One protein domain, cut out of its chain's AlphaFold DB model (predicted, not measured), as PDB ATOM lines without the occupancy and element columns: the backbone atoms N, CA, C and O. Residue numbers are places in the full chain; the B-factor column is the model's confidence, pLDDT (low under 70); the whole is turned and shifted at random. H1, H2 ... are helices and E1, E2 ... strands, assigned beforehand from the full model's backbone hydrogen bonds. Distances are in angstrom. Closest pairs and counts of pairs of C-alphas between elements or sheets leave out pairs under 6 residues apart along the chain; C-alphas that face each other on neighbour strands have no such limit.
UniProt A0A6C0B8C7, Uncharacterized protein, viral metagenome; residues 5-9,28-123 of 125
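Overview. This is residues 5 to 9 and 28 to 123 of the 125 residues of an uncharacterized protein of viral metagenome (UniProt A0A6C0B8C7). A twisted wall of six antiparallel strands has one helix, H2, over one face, covering part of E4 and E5. H3 follows the end of edge strand E6, off the sheet, and H1 with the long link of residues 33 to 45 lies off the sheet before the other edge strand, E2. The printed part has 101 residues with three named helices and six named strands, along the chain E1 H1 E2 E3 H2 E4 E5 E6 H3; the sheet's order is E2 E3 E1 E4 E5 E6. The class is mixed, helices and strands, and the whole is only just compact, close to loose, with a radius of gyration of the C-alphas of 15.0 A and spans of 41 by 40 by 25 A.

Arrangement. In the sheet, E4, residues 81 to 88, and E5, residues 92 to 99, form an antiparallel hairpin, with N 84 and O 96 2.8 A apart. E5 and E6, residues 105 to 112, form another, with N 95 and O 109 2.8 A apart; E4 E5 E6 is a meander, each strand the antiparallel neighbour of the one before. On the other side of E4 is E1, residues 5 to 9, with N 6 and O 87 2.8 A apart. E3, residues 54 to 62, is the next neighbour, with N 7 and O 59 2.8 A apart. E2, residues 46 to 50, forms a hairpin with E3, with N 48 and O 56 2.8 A apart. H2, residues 67 to 76, is on the sheet at a height over the sheet of 9.3 A, over E5 and only just over E4, on which 3 of its C-alphas fall. It runs along the strands, at 13 degrees to E5 on the local plane. The closest C-alphas of H2 and E5 are those of Leu 74 and Asn 99, 6.3 A apart. This gives two layers, a helix on one face of a sheet. E3, H2 and E4 make a split strand-helix-strand unit, two strands that run the same way with E1 between them, its crossover right-handed. H1, residues 28 to 32, and H3, residues 115 to 122, are not on the sheet. Every O i to N i+4 pair is within hydrogen-bond range in H2, against 3 of 4 in H3 and 0 of 1 in H1, where 2 of 2 O i to N i+3 pairs are.

Along the chain. E1 begins at C-alpha 5, (319.446, 350.189, 391.684), and H3 ends at C-alpha 122, (329.671, 346.188, 385.082). E3 measures 25.3 A, E6 23.9 A, E5 23.5 A, E4 23.0 A and H2 14.2 A.

Size, cuts and confidence. The C-alphas farthest apart, of Asp 102 and Glu 116, are 42.5 A apart. Residues 10 to 27 are not printed; C-alphas 9 and 28 are 15.2 A apart across the cut. H1 to E2 is a long link. Residues 29 to 43, 101 to 104 and 123 have pLDDT under 70.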
ATOM      1  N   CYS A   5     319.905 351.534 391.997       89.62
ATOM      2  CA  CYS A   5     319.446 350.189 391.684       89.62
ATOM      3  C   CYS A   5     318.911 350.181 390.250       89.62
ATOM      4  O   CYS A   5     317.950 350.883 389.917       89.62
ATOM      5  N   TYR A   6     319.549 349.404 389.386       92.06
ATOM      6  CA  TYR A   6     319.187 349.261 387.986       92.06
ATOM      7  C   TYR A   6     318.199 348.116 387.829       92.06
ATOM      8  O   TYR A   6     318.472 346.989 388.229       92.06
ATOM      9  N   ASN A   7     317.065 348.396 387.196       94.19
ATOM     10  CA  ASN A   7     315.970 347.458 387.006       94.19
ATOM     11  C   ASN A   7     315.751 347.227 385.513       94.19
ATOM     12  O   ASN A   7     315.613 348.182 384.743       94.19
ATOM     13  N   HIS A   8     315.678 345.964 385.113       96.38
ATOM     14  CA  HIS A   8     315.297 345.523 383.782       96.38
ATOM     15  C   HIS A   8     313.957 344.799 383.864       96.38
ATOM     16  O   HIS A   8     313.870 343.633 384.264       96.38
ATOM     17  N   ILE A   9     312.899 345.506 383.474       96.94
ATOM     18  CA  ILE A   9     311.525 345.076 383.694       96.94
ATOM     19  C   ILE A   9     310.921 344.600 382.377       96.94
ATOM     20  O   ILE A   9     310.967 345.276 381.348       96.94
ATOM     21  N   VAL A  28     303.812 356.283 380.256       76.25
ATOM     22  CA  VAL A  28     303.812 357.532 379.466       76.25
ATOM     23  C   VAL A  28     303.437 358.739 380.323       76.25
ATOM     24  O   VAL A  28     304.213 359.689 380.381       76.25
ATOM     25  N   LYS A  29     302.302 358.705 381.036       61.78
ATOM     26  CA  LYS A  29     301.854 359.839 381.875       61.78
ATOM     27  C   LYS A  29     302.844 360.219 382.977       61.78
ATOM     28  O   LYS A  29     302.942 361.383 383.343       61.78
ATOM     29  N   THR A  30     303.612 359.256 383.466       58.50
ATOM     30  CA  THR A  30     304.637 359.441 384.502       58.50
ATOM     31  C   THR A  30     305.810 360.293 384.011       58.50
ATOM     32  O   THR A  30     306.448 360.957 384.817       58.50
ATOM     33  N   LYS A  31     306.055 360.347 382.690       52.16
ATOM     34  CA  LYS A  31     307.062 361.232 382.074       52.16
ATOM     35  C   LYS A  31     306.608 362.687 381.981       52.16
ATOM     36  O   LYS A  31     307.440 363.580 381.924       52.16
ATOM     37  N   GLU A  32     305.300 362.931 381.949       47.69
ATOM     38  CA  GLU A  32     304.733 364.278 381.804       47.69
ATOM     39  C   GLU A  32     304.626 365.023 383.149       47.69
ATOM     40  O   GLU A  32     304.431 366.232 383.164       47.69
ATOM     41  N   GLN A  33     304.786 364.327 384.283       47.38
ATOM     42  CA  GLN A  33     304.721 364.908 385.635       47.38
ATOM     43  C   GLN A  33     306.088 365.336 386.208       47.38
ATOM     44  O   GLN A  33     306.165 365.734 387.367       47.38
ATOM     45  N   GLU A  34     307.164 365.290 385.417       47.97
ATOM     46  CA  GLU A  34     308.526 365.635 385.860       47.97
ATOM     47  C   GLU A  34     308.792 367.151 386.030       47.97
ATOM     48  O   GLU A  34     309.906 367.529 386.388       47.97
ATOM     49  N   GLU A  35     307.805 368.033 385.810       44.78
ATOM     50  CA  GLU A  35     307.981 369.496 385.934       44.78
ATOM     51  C   GLU A  35     307.792 370.063 387.355       44.78
ATOM     52  O   GLU A  35     308.062 371.248 387.558       44.78
ATOM     53  N   ASP A  36     307.373 369.265 388.345       41.50
ATOM     54  CA  ASP A  36     307.225 369.742 389.728       41.50
ATOM     55  C   ASP A  36     308.307 369.139 390.640       41.50
ATOM     56  O   ASP A  36     308.446 367.920 390.778       41.50
ATOM     57  N   ASP A  37     309.091 370.023 391.254       47.00
ATOM     58  CA  ASP A  37     310.442 369.840 391.816       47.00
ATOM     59  C   ASP A  37     310.543 368.884 393.036       47.00
ATOM     60  O   ASP A  37     311.510 368.935 393.798       47.00
ATOM     61  N   ASN A  38     309.556 368.011 393.278       40.53
ATOM     62  CA  ASN A  38     309.437 367.252 394.529       40.53
ATOM     63  C   ASN A  38     308.946 365.792 394.448       40.53
ATOM     64  O   ASN A  38     308.681 365.209 395.501       40.53
ATOM     65  N   LEU A  39     308.897 365.132 393.283       38.78
ATOM     66  CA  LEU A  39     308.546 363.698 393.224       38.78
ATOM     67  C   LEU A  39     309.638 362.835 392.565       38.78
ATOM     68  O   LEU A  39     309.676 362.583 391.368       38.78
ATOM     69  N   TYR A  40     310.553 362.362 393.405       41.06
ATOM     70  CA  TYR A  40     311.810 361.686 393.062       41.06
ATOM     71  C   TYR A  40     311.712 360.197 392.659       41.06
ATOM     72  O   TYR A  40     312.679 359.469 392.881       41.06
ATOM     73  N   TYR A  41     310.603 359.702 392.098       47.09
ATOM     74  CA  TYR A  41     310.406 358.241 392.044       47.09
ATOM     75  C   TYR A  41     310.645 357.541 390.692       47.09
ATOM     76  O   TYR A  41     311.022 356.373 390.713       47.09
ATOM     77  N   TYR A  42     310.573 358.207 389.529       54.03
ATOM     78  CA  TYR A  42     310.611 357.481 388.235       54.03
ATOM     79  C   TYR A  42     311.482 358.112 387.132       54.03
ATOM     80  O   TYR A  42     311.266 357.848 385.952       54.03
ATOM     81  N   LYS A  43     312.511 358.884 387.511       53.44
ATOM     82  CA  LYS A  43     313.283 359.784 386.626       53.44
ATOM     83  C   LYS A  43     313.987 359.147 385.406       53.44
ATOM     84  O   LYS A  43     314.598 359.867 384.635       53.44
ATOM     85  N   ASN A  44     313.963 357.826 385.202       73.62
ATOM     86  CA  ASN A  44     314.794 357.165 384.179       73.62
ATOM     87  C   ASN A  44     314.120 355.972 383.466       73.62
ATOM     88  O   ASN A  44     314.796 355.002 383.118       73.62
ATOM     89  N   ILE A  45     312.802 356.002 383.221       84.75
ATOM     90  CA  ILE A  45     312.156 354.934 382.434       84.75
ATOM     91  C   ILE A  45     312.569 355.022 380.955       84.75
ATOM     92  O   ILE A  45     312.116 355.885 380.189       84.75
ATOM     93  N   THR A  46     313.374 354.054 380.520       89.06
ATOM     94  CA  THR A  46     313.827 353.911 379.131       89.06
ATOM     95  C   THR A  46     313.186 352.686 378.494       89.06
ATOM     96  O   THR A  46     313.578 351.550 378.773       89.06
ATOM     97  N   ILE A  47     312.208 352.912 377.612       91.81
ATOM     98  CA  ILE A  47     311.513 351.841 376.888       91.81
ATOM     99  C   ILE A  47     312.475 351.194 375.884       91.81
ATOM    100  O   ILE A  47     312.997 351.863 374.998       91.81
ATOM    101  N   GLN A  48     312.681 349.885 376.018       93.25
ATOM    102  CA  GLN A  48     313.511 349.075 375.120       93.25
ATOM    103  C   GLN A  48     312.668 348.426 374.019       93.25
ATOM    104  O   GLN A  48     313.084 348.329 372.866       93.25
ATOM    105  N   LYS A  49     311.467 347.955 374.373       93.12
ATOM    106  CA  LYS A  49     310.555 347.289 373.444       93.12
ATOM    107  C   LYS A  49     309.113 347.478 373.879       93.12
ATOM    108  O   LYS A  49     308.785 347.304 375.046       93.12
ATOM    109  N   GLN A  50     308.244 347.725 372.910       92.69
ATOM    110  CA  GLN A  50     306.805 347.763 373.119       92.69
ATOM    111  C   GLN A  50     306.105 347.015 371.988       92.69
ATOM    112  O   GLN A  50     306.382 347.214 370.806       92.69
ATOM    113  N   THR A  51     305.197 346.124 372.358       94.12
ATOM    114  CA  THR A  51     304.316 345.388 371.450       94.12
ATOM    115  C   THR A  51     302.933 345.291 372.086       94.12
ATOM    116  O   THR A  51     302.767 345.609 373.258       94.12
ATOM    117  N   LYS A  52     301.946 344.760 371.359       93.31
ATOM    118  CA  LYS A  52     300.592 344.567 371.902       93.31
ATOM    119  C   LYS A  52     300.511 343.601 373.095       93.31
ATOM    120  O   LYS A  52     299.476 343.550 373.734       93.31
ATOM    121  N   LYS A  53     301.550 342.800 373.359       94.62
ATOM    122  CA  LYS A  53     301.541 341.762 374.411       94.62
ATOM    123  C   LYS A  53     302.670 341.885 375.425       94.62
ATOM    124  O   LYS A  53     302.664 341.166 376.416       94.62
ATOM    125  N   ILE A  54     303.685 342.694 375.129       96.06
ATOM    126  CA  ILE A  54     304.932 342.752 375.894       96.06
ATOM    127  C   ILE A  54     305.439 344.189 375.908       96.06
ATOM    128  O   ILE A  54     305.508 344.820 374.848       96.06
ATOM    129  N   ILE A  55     305.883 344.636 377.078       96.62
ATOM    130  CA  ILE A  55     306.646 345.862 377.297       96.62
ATOM    131  C   ILE A  55     307.959 345.475 377.980       96.62
ATOM    132  O   ILE A  55     307.965 344.682 378.917       96.62
ATOM    133  N   ILE A  56     309.074 346.020 377.504       96.88
ATOM    134  CA  ILE A  56     310.390 345.879 378.127       96.88
ATOM    135  C   ILE A  56     310.967 347.272 378.309       96.88
ATOM    136  O   ILE A  56     311.017 348.050 377.350       96.88
ATOM    137  N   PHE A  57     311.419 347.582 379.514       94.62
ATOM    138  CA  PHE A  57     312.023 348.866 379.830       94.62
ATOM    139  C   PHE A  57     313.051 348.737 380.947       94.62
ATOM    140  O   PHE A  57     313.042 347.778 381.718       94.62
ATOM    141  N   ASN A  58     313.933 349.727 381.012       93.38
ATOM    142  CA  ASN A  58     314.852 349.896 382.124       93.38
ATOM    143  C   ASN A  58     314.376 351.047 383.004       93.38
ATOM    144  O   ASN A  58     313.804 352.012 382.493       93.38
ATOM    145  N   GLN A  59     314.651 350.953 384.297       90.75
ATOM    146  CA  GLN A  59     314.388 351.998 385.275       90.75
ATOM    147  C   GLN A  59     315.489 351.989 386.334       90.75
ATOM    148  O   GLN A  59     315.981 350.928 386.712       90.75
ATOM    149  N   THR A  60     315.836 353.163 386.847       89.06
ATOM    150  CA  THR A  60     316.701 353.283 388.025       89.06
ATOM    151  C   THR A  60     315.859 353.681 389.231       89.06
ATOM    152  O   THR A  60     315.106 354.655 389.162       89.06
ATOM    153  N   THR A  61     315.983 352.936 390.324       87.88
ATOM    154  CA  THR A  61     315.396 353.239 391.637       87.88
ATOM    155  C   THR A  61     316.509 353.484 392.655       87.88
ATOM    156  O   THR A  61     317.690 353.300 392.362       87.88
ATOM    157  N   ARG A  62     316.155 353.949 393.857       86.56
ATOM    158  CA  ARG A  62     317.117 354.104 394.956       86.56
ATOM    159  C   ARG A  62     317.168 352.820 395.774       86.56
ATOM    160  O   ARG A  62     316.111 352.368 396.201       86.56
ATOM    161  N   TRP A  63     318.369 352.331 396.068       83.31
ATOM    162  CA  TRP A  63     318.674 351.213 396.978       83.31
ATOM    163  C   TRP A  63     318.162 349.829 396.564       83.31
ATOM    164  O   TRP A  63     318.909 348.870 396.646       83.31
ATOM    165  N   HIS A  64     316.907 349.702 396.148       88.06
ATOM    166  CA  HIS A  64     316.284 348.432 395.788       88.06
ATOM    167  C   HIS A  64     315.153 348.656 394.772       88.06
ATOM    168  O   HIS A  64     314.736 349.801 394.544       88.06
ATOM    169  N   PRO A  65     314.620 347.593 394.150       91.25
ATOM    170  CA  PRO A  65     313.408 347.686 393.343       91.25
ATOM    171  C   PRO A  65     312.209 348.219 394.127       91.25
ATOM    172  O   PRO A  65     312.039 347.913 395.306       91.25
ATOM    173  N   ASP A  66     311.333 348.963 393.459       91.19
ATOM    174  CA  ASP A  66     310.058 349.412 394.029       91.19
ATOM    175  C   ASP A  66     309.035 348.260 394.012       91.19
ATOM    176  O   ASP A  66     308.220 348.139 393.096       91.19
ATOM    177  N   TYR A  67     309.146 347.347 394.984       90.69
ATOM    178  CA  TYR A  67     308.282 346.165 395.071       90.69
ATOM    179  C   TYR A  67     306.810 346.536 395.267       90.69
ATOM    180  O   TYR A  67     305.954 345.920 394.638       90.69
ATOM    181  N   ASP A  68     306.519 347.582 396.046       90.31
ATOM    182  CA  ASP A  68     305.152 348.059 396.275       90.31
ATOM    183  C   ASP A  68     304.502 348.524 394.965       90.31
ATOM    184  O   ASP A  68     303.337 348.220 394.693       90.31
ATOM    185  N   TRP A  69     305.252 349.225 394.109       90.31
ATOM    186  CA  TRP A  69     304.772 349.590 392.778       90.31
ATOM    187  C   TRP A  69     304.562 348.367 391.883       90.31
ATOM    188  O   TRP A  69     303.526 348.270 391.225       90.31
ATOM    189  N   LEU A  70     305.499 347.412 391.874       92.44
ATOM    190  CA  LEU A  70     305.382 346.186 391.076       92.44
ATOM    191  C   LEU A  70     304.160 345.347 391.487       92.44
ATOM    192  O   LEU A  70     303.414 344.887 390.625       92.44
ATOM    193  N   GLU A  71     303.917 345.188 392.786       91.44
ATOM    194  CA  GLU A  71     302.729 344.513 393.317       91.44
ATOM    195  C   GLU A  71     301.452 345.313 393.025       91.44
ATOM    196  O   GLU A  71     300.447 344.755 392.582       91.44
ATOM    197  N   GLY A  72     301.502 346.641 393.162       91.31
ATOM    198  CA  GLY A  72     300.406 347.535 392.796       91.31
ATOM    199  C   GLY A  72     300.005 347.426 391.322       91.31
ATOM    200  O   GLY A  72     298.813 347.482 391.005       91.31
ATOM    201  N   LEU A  73     300.965 347.219 390.414       92.44
ATOM    202  CA  LEU A  73     300.679 346.943 389.006       92.44
ATOM    203  C   LEU A  73     299.930 345.621 388.828       92.44
ATOM    204  O   LEU A  73     298.999 345.570 388.029       92.44
ATOM    205  N   LEU A  74     300.278 344.569 389.568       92.19
ATOM    206  CA  LEU A  74     299.576 343.285 389.469       92.19
ATOM    207  C   LEU A  74     298.138 343.347 389.989       92.19
ATOM    208  O   LEU A  74     297.268 342.654 389.467       92.19
ATOM    209  N   ILE A  75     297.865 344.193 390.984       90.56
ATOM    210  CA  ILE A  75     296.500 344.434 391.473       90.56
ATOM    211  C   ILE A  75     295.670 345.172 390.412       90.56
ATOM    212  O   ILE A  75     294.503 344.850 390.196       90.56
ATOM    213  N   LYS A  76     296.262 346.172 389.746       91.88
ATOM    214  CA  LYS A  76     295.588 346.964 388.702       91.88
ATOM    215  C   LYS A  76     295.403 346.190 387.392       91.88
ATOM    216  O   LYS A  76     294.404 346.395 386.709       91.88
ATOM    217  N   TYR A  77     296.363 345.335 387.045       93.56
ATOM    218  CA  TYR A  77     296.454 344.631 385.765       93.56
ATOM    219  C   TYR A  77     296.625 343.121 385.996       93.56
ATOM    220  O   TYR A  77     297.727 342.585 385.834       93.56
ATOM    221  N   PRO A  78     295.555 342.417 386.403       91.75
ATOM    222  CA  PRO A  78     295.660 341.060 386.936       91.75
ATOM    223  C   PRO A  78     296.050 339.992 385.906       91.75
ATOM    224  O   PRO A  78     296.520 338.917 386.273       91.75
ATOM    225  N   ASN A  79     295.910 340.261 384.602       91.44
ATOM    226  CA  ASN A  79     296.354 339.319 383.571       91.44
ATOM    227  C   ASN A  79     297.842 339.491 383.214       91.44
ATOM    228  O   ASN A  79     298.370 338.740 382.387       91.44
ATOM    229  N   CYS A  80     298.535 340.465 383.809       93.00
ATOM    230  CA  CYS A  80     299.946 340.709 383.556       93.00
ATOM    231  C   CYS A  80     300.861 339.777 384.359       93.00
ATOM    232  O   CYS A  80     300.661 339.484 385.534       93.00
ATOM    233  N   TRP A  81     301.934 339.364 383.701       95.00
ATOM    234  CA  TRP A  81     303.141 338.827 384.305       95.00
ATOM    235  C   TRP A  81     304.199 339.911 384.293       95.00
ATOM    236  O   TRP A  81     304.473 340.495 383.239       95.00
ATOM    237  N   ILE A  82     304.822 340.144 385.440       95.88
ATOM    238  CA  ILE A  82     305.891 341.120 385.588       95.88
ATOM    239  C   ILE A  82     307.139 340.382 386.048       95.88
ATOM    240  O   ILE A  82     307.125 339.672 387.047       95.88
ATOM    241  N   LYS A  83     308.231 340.550 385.310       97.00
ATOM    242  CA  LYS A  83     309.568 340.097 385.685       97.00
ATOM    243  C   LYS A  83     310.467 341.313 385.802       97.00
ATOM    244  O   LYS A  83     310.616 342.042 384.826       97.00
ATOM    245  N   ASN A  84     311.114 341.475 386.942       97.06
ATOM    246  CA  ASN A  84     312.158 342.457 387.164       97.06
ATOM    247  C   ASN A  84     313.476 341.745 387.486       97.06
ATOM    248  O   ASN A  84     313.550 341.004 388.463       97.06
ATOM    249  N   VAL A  85     314.500 341.965 386.665       96.50
ATOM    250  CA  VAL A  85     315.885 341.590 386.980       96.50
ATOM    251  C   VAL A  85     316.605 342.859 387.397       96.50
ATOM    252  O   VAL A  85     316.579 343.836 386.648       96.50
ATOM    253  N   TRP A  86     317.229 342.860 388.566       94.62
ATOM    254  CA  TRP A  86     317.782 344.072 389.151       94.62
ATOM    255  C   TRP A  86     319.160 343.843 389.754       94.62
ATOM    256  O   TRP A  86     319.446 342.745 390.215       94.62
ATOM    257  N   HIS A  87     319.986 344.884 389.768       91.88
ATOM    258  CA  HIS A  87     321.246 344.922 390.510       91.88
ATOM    259  C   HIS A  87     321.481 346.314 391.094       91.88
ATOM    260  O   HIS A  87     320.981 347.304 390.553       91.88
ATOM    261  N   ASP A  88     322.226 346.397 392.189       88.75
ATOM    262  CA  ASP A  88     322.643 347.653 392.807       88.75
ATOM    263  C   ASP A  88     324.169 347.818 392.833       88.75
ATOM    264  O   ASP A  88     324.937 346.911 392.500       88.75
ATOM    265  N   GLU A  89     324.614 349.009 393.224       83.75
ATOM    266  CA  GLU A  89     326.035 349.348 393.355       83.75
ATOM    267  C   GLU A  89     326.762 348.584 394.479       83.75
ATOM    268  O   GLU A  89     327.994 348.541 394.478       83.75
ATOM    269  N   ASP A  90     326.032 347.947 395.400       83.50
ATOM    270  CA  ASP A  90     326.576 347.123 396.487       83.50
ATOM    271  C   ASP A  90     326.787 345.656 396.060       83.50
ATOM    272  O   ASP A  90     327.062 344.786 396.892       83.50
ATOM    273  N   ALA A  91     326.708 345.382 394.753       83.75
ATOM    274  CA  ALA A  91     326.826 344.059 394.151       83.75
ATOM    275  C   ALA A  91     325.733 343.069 394.586       83.75
ATOM    276  O   ALA A  91     325.914 341.852 394.459       83.75
ATOM    277  N   LEU A  92     324.588 343.563 395.068       89.12
ATOM    278  CA  LEU A  92     323.381 342.755 395.185       89.12
ATOM    279  C   LEU A  92     322.700 342.685 393.824       89.12
ATOM    280  O   LEU A  92     322.547 343.683 393.124       89.12
ATOM    281  N   GLU A  93     322.264 341.489 393.462       92.12
ATOM    282  CA  GLU A  93     321.467 341.239 392.272       92.12
ATOM    283  C   GLU A  93     320.294 340.340 392.648       92.12
ATOM    284  O   GLU A  93     320.369 339.512 393.562       92.12
ATOM    285  N   GLY A  94     319.188 340.483 391.934       94.00
ATOM    286  CA  GLY A  94     318.064 339.598 392.113       94.00
ATOM    287  C   GLY A  94     317.109 339.566 390.942       94.00
ATOM    288  O   GLY A  94     317.196 340.303 389.959       94.00
ATOM    289  N   ILE A  95     316.145 338.671 391.085       95.50
ATOM    290  CA  ILE A  95     314.996 338.558 390.212       95.50
ATOM    291  C   ILE A  95     313.731 338.554 391.058       95.50
ATOM    292  O   ILE A  95     313.630 337.867 392.076       95.50
ATOM    293  N   TRP A  96     312.759 339.332 390.612       95.50
ATOM    294  CA  TRP A  96     311.405 339.336 391.125       95.50
ATOM    295  C   TRP A  96     310.469 338.998 389.965       95.50
ATOM    296  O   TRP A  96     310.575 339.583 388.886       95.50
ATOM    297  N   ILE A  97     309.595 338.015 390.148       94.44
ATOM    298  CA  ILE A  97     308.573 337.622 389.179       94.44
ATOM    299  C   ILE A  97     307.251 337.594 389.920       94.44
ATOM    300  O   ILE A  97     307.150 336.926 390.941       94.44
ATOM    301  N   GLY A  98     306.245 338.272 389.388       93.44
ATOM    302  CA  GLY A  98     304.916 338.273 389.970       93.44
ATOM    303  C   GLY A  98     303.821 338.129 388.921       93.44
ATOM    304  O   GLY A  98     303.932 338.642 387.799       93.44
ATOM    305  N   ASN A  99     302.766 337.417 389.305       89.31
ATOM    306  CA  ASN A  99     301.495 337.321 388.597       89.31
ATOM    307  C   ASN A  99     300.362 337.026 389.595       89.31
ATOM    308  O   ASN A  99     300.531 336.201 390.489       89.31
ATOM    309  N   THR A 100     299.212 337.670 389.402       78.00
ATOM    310  CA  THR A 100     297.994 337.561 390.233       78.00
ATOM    311  C   THR A 100     296.913 336.678 389.596       78.00
ATOM    312  O   THR A 100     295.720 336.870 389.813       78.00
ATOM    313  N   GLY A 101     297.311 335.704 388.767       68.19
ATOM    314  CA  GLY A 101     296.419 334.627 388.330       68.19
ATOM    315  C   GLY A 101     295.934 333.770 389.507       68.19
ATOM    316  O   GLY A 101     296.224 334.077 390.658       68.19
ATOM    317  N   ASP A 102     295.241 332.663 389.219       56.25
ATOM    318  CA  ASP A 102     294.484 331.840 390.190       56.25
ATOM    319  C   ASP A 102     295.236 331.374 391.469       56.25
ATOM    320  O   ASP A 102     294.599 330.838 392.375       56.25
ATOM    321  N   GLU A 103     296.555 331.579 391.588       60.69
ATOM    322  CA  GLU A 103     297.371 331.173 392.744       60.69
ATOM    323  C   GLU A 103     298.397 332.223 393.253       60.69
ATOM    324  O   GLU A 103     299.316 331.828 393.960       60.69
ATOM    325  N   ASP A 104     298.279 333.526 392.933       62.28
ATOM    326  CA  ASP A 104     299.170 334.610 393.434       62.28
ATOM    327  C   ASP A 104     300.659 334.204 393.536       62.28
ATOM    328  O   ASP A 104     301.236 334.017 394.612       62.28
ATOM    329  N   ASN A 105     301.310 334.042 392.384       72.50
ATOM    330  CA  ASN A 105     302.679 333.541 392.318       72.50
ATOM    331  C   ASN A 105     303.685 334.698 392.328       72.50
ATOM    332  O   ASN A 105     304.012 335.247 391.273       72.50
ATOM    333  N   ILE A 106     304.208 335.032 393.512       80.25
ATOM    334  CA  ILE A 106     305.373 335.915 393.667       80.25
ATOM    335  C   ILE A 106     306.617 335.068 393.950       80.25
ATOM    336  O   ILE A 106     306.708 334.366 394.955       80.25
ATOM    337  N   ILE A 107     307.602 335.156 393.060       84.38
ATOM    338  CA  ILE A 107     308.921 334.540 393.204       84.38
ATOM    339  C   ILE A 107     309.945 335.656 393.363       84.38
ATOM    340  O   ILE A 107     310.102 336.496 392.478       84.38
ATOM    341  N   MET A 108     310.688 335.625 394.467       88.69
ATOM    342  CA  MET A 108     311.779 336.556 394.735       88.69
ATOM    343  C   MET A 108     313.048 335.777 395.063       88.69
ATOM    344  O   MET A 108     313.042 334.890 395.916       88.69
ATOM    345  N   SER A 109     314.137 336.107 394.381       88.94
ATOM    346  CA  SER A 109     315.460 335.548 394.647       88.94
ATOM    347  C   SER A 109     316.500 336.653 394.555       88.94
ATOM    348  O   SER A 109     316.444 337.469 393.641       88.94
ATOM    349  N   GLN A 110     317.457 336.652 395.480       90.12
ATOM    350  CA  GLN A 110     318.548 337.624 395.538       90.12
ATOM    351  C   GLN A 110     319.864 336.934 395.893       90.12
ATOM    352  O   GLN A 110     319.874 335.933 396.617       90.12
ATOM    353  N   TRP A 111     320.971 337.465 395.394       91.00
ATOM    354  CA  TRP A 111     322.319 336.980 395.652       91.00
ATOM    355  C   TRP A 111     323.322 338.135 395.647       91.00
ATOM    356  O   TRP A 111     323.085 339.191 395.070       91.00
ATOM    357  N   VAL A 112     324.457 337.919 396.311       89.56
ATOM    358  CA  VAL A 112     325.598 338.841 396.281       89.56
ATOM    359  C   VAL A 112     326.572 338.342 395.224       89.56
ATOM    360  O   VAL A 112     327.012 337.189 395.281       89.56
ATOM    361  N   ILE A 113     326.930 339.197 394.273       83.94
ATOM    362  CA  ILE A 113     328.000 338.926 393.315       83.94
ATOM    363  C   ILE A 113     329.338 339.212 394.015       83.94
ATOM    364  O   ILE A 113     329.512 340.297 394.571       83.94
ATOM    365  N   PRO A 114     330.315 338.283 394.000       87.62
ATOM    366  CA  PRO A 114     331.658 338.575 394.491       87.62
ATOM    367  C   PRO A 114     332.226 339.831 393.820       87.62
ATOM    368  O   PRO A 114     332.153 339.972 392.598       87.62
ATOM    369  N   PHE A 115     332.798 340.741 394.608       79.44
ATOM    370  CA  PHE A 115     333.195 342.072 394.141       79.44
ATOM    371  C   PHE A 115     334.184 342.036 392.966       79.44
ATOM    372  O   PHE A 115     334.122 342.873 392.065       79.44
ATOM    373  N   GLU A 116     335.074 341.046 392.940       82.12
ATOM    374  CA  GLU A 116     336.020 340.824 391.846       82.12
ATOM    375  C   GLU A 116     335.301 340.544 390.521       82.12
ATOM    376  O   GLU A 116     335.706 341.060 389.487       82.12
ATOM    377  N   VAL A 117     334.204 339.785 390.564       82.75
ATOM    378  CA  VAL A 117     333.380 339.446 389.394       82.75
ATOM    379  C   VAL A 117     332.487 340.623 388.999       82.75
ATOM    380  O   VAL A 117     332.299 340.891 387.814       82.75
ATOM    381  N   TYR A 118     331.966 341.362 389.982       80.31
ATOM    382  CA  TYR A 118     331.113 342.527 389.747       80.31
ATOM    383  C   TYR A 118     331.817 343.593 388.890       80.31
ATOM    384  O   TYR A 118     331.233 344.122 387.942       80.31
ATOM    385  N   LYS A 119     333.101 343.859 389.164       79.81
ATOM    386  CA  LYS A 119     333.918 344.798 388.376       79.81
ATOM    387  C   LYS A 119     334.021 344.415 386.904       79.81
ATOM    388  O   LYS A 119     333.914 345.290 386.048       79.81
ATOM    389  N   ASP A 120     334.194 343.126 386.625       82.69
ATOM    390  CA  ASP A 120     334.323 342.614 385.261       82.69
ATOM    391  C   ASP A 120     332.994 342.690 384.493       82.69
ATOM    392  O   ASP A 120     332.992 342.996 383.299       82.69
ATOM    393  N   ILE A 121     331.862 342.448 385.167       79.69
ATOM    394  CA  ILE A 121     330.522 342.477 384.554       79.69
ATOM    395  C   ILE A 121     330.087 343.911 384.231       79.69
ATOM    396  O   ILE A 121     329.619 344.174 383.122       79.69
ATOM    397  N   TYR A 122     330.237 344.835 385.183       77.50
ATOM    398  CA  TYR A 122     329.671 346.188 385.082       77.50
ATOM    399  C   TYR A 122     330.704 347.271 384.751       77.50
ATOM    400  O   TYR A 122     330.360 348.444 384.625       77.50
ATOM    401  N   GLY A 123     331.972 346.898 384.559       69.00
ATOM    402  CA  GLY A 123     333.013 347.800 384.069       69.00
ATOM    403  C   GLY A 123     333.444 348.876 385.069       69.00
ATOM    404  O   GLY A 123     333.889 349.950 384.650       69.00
TER     405      GLY A 123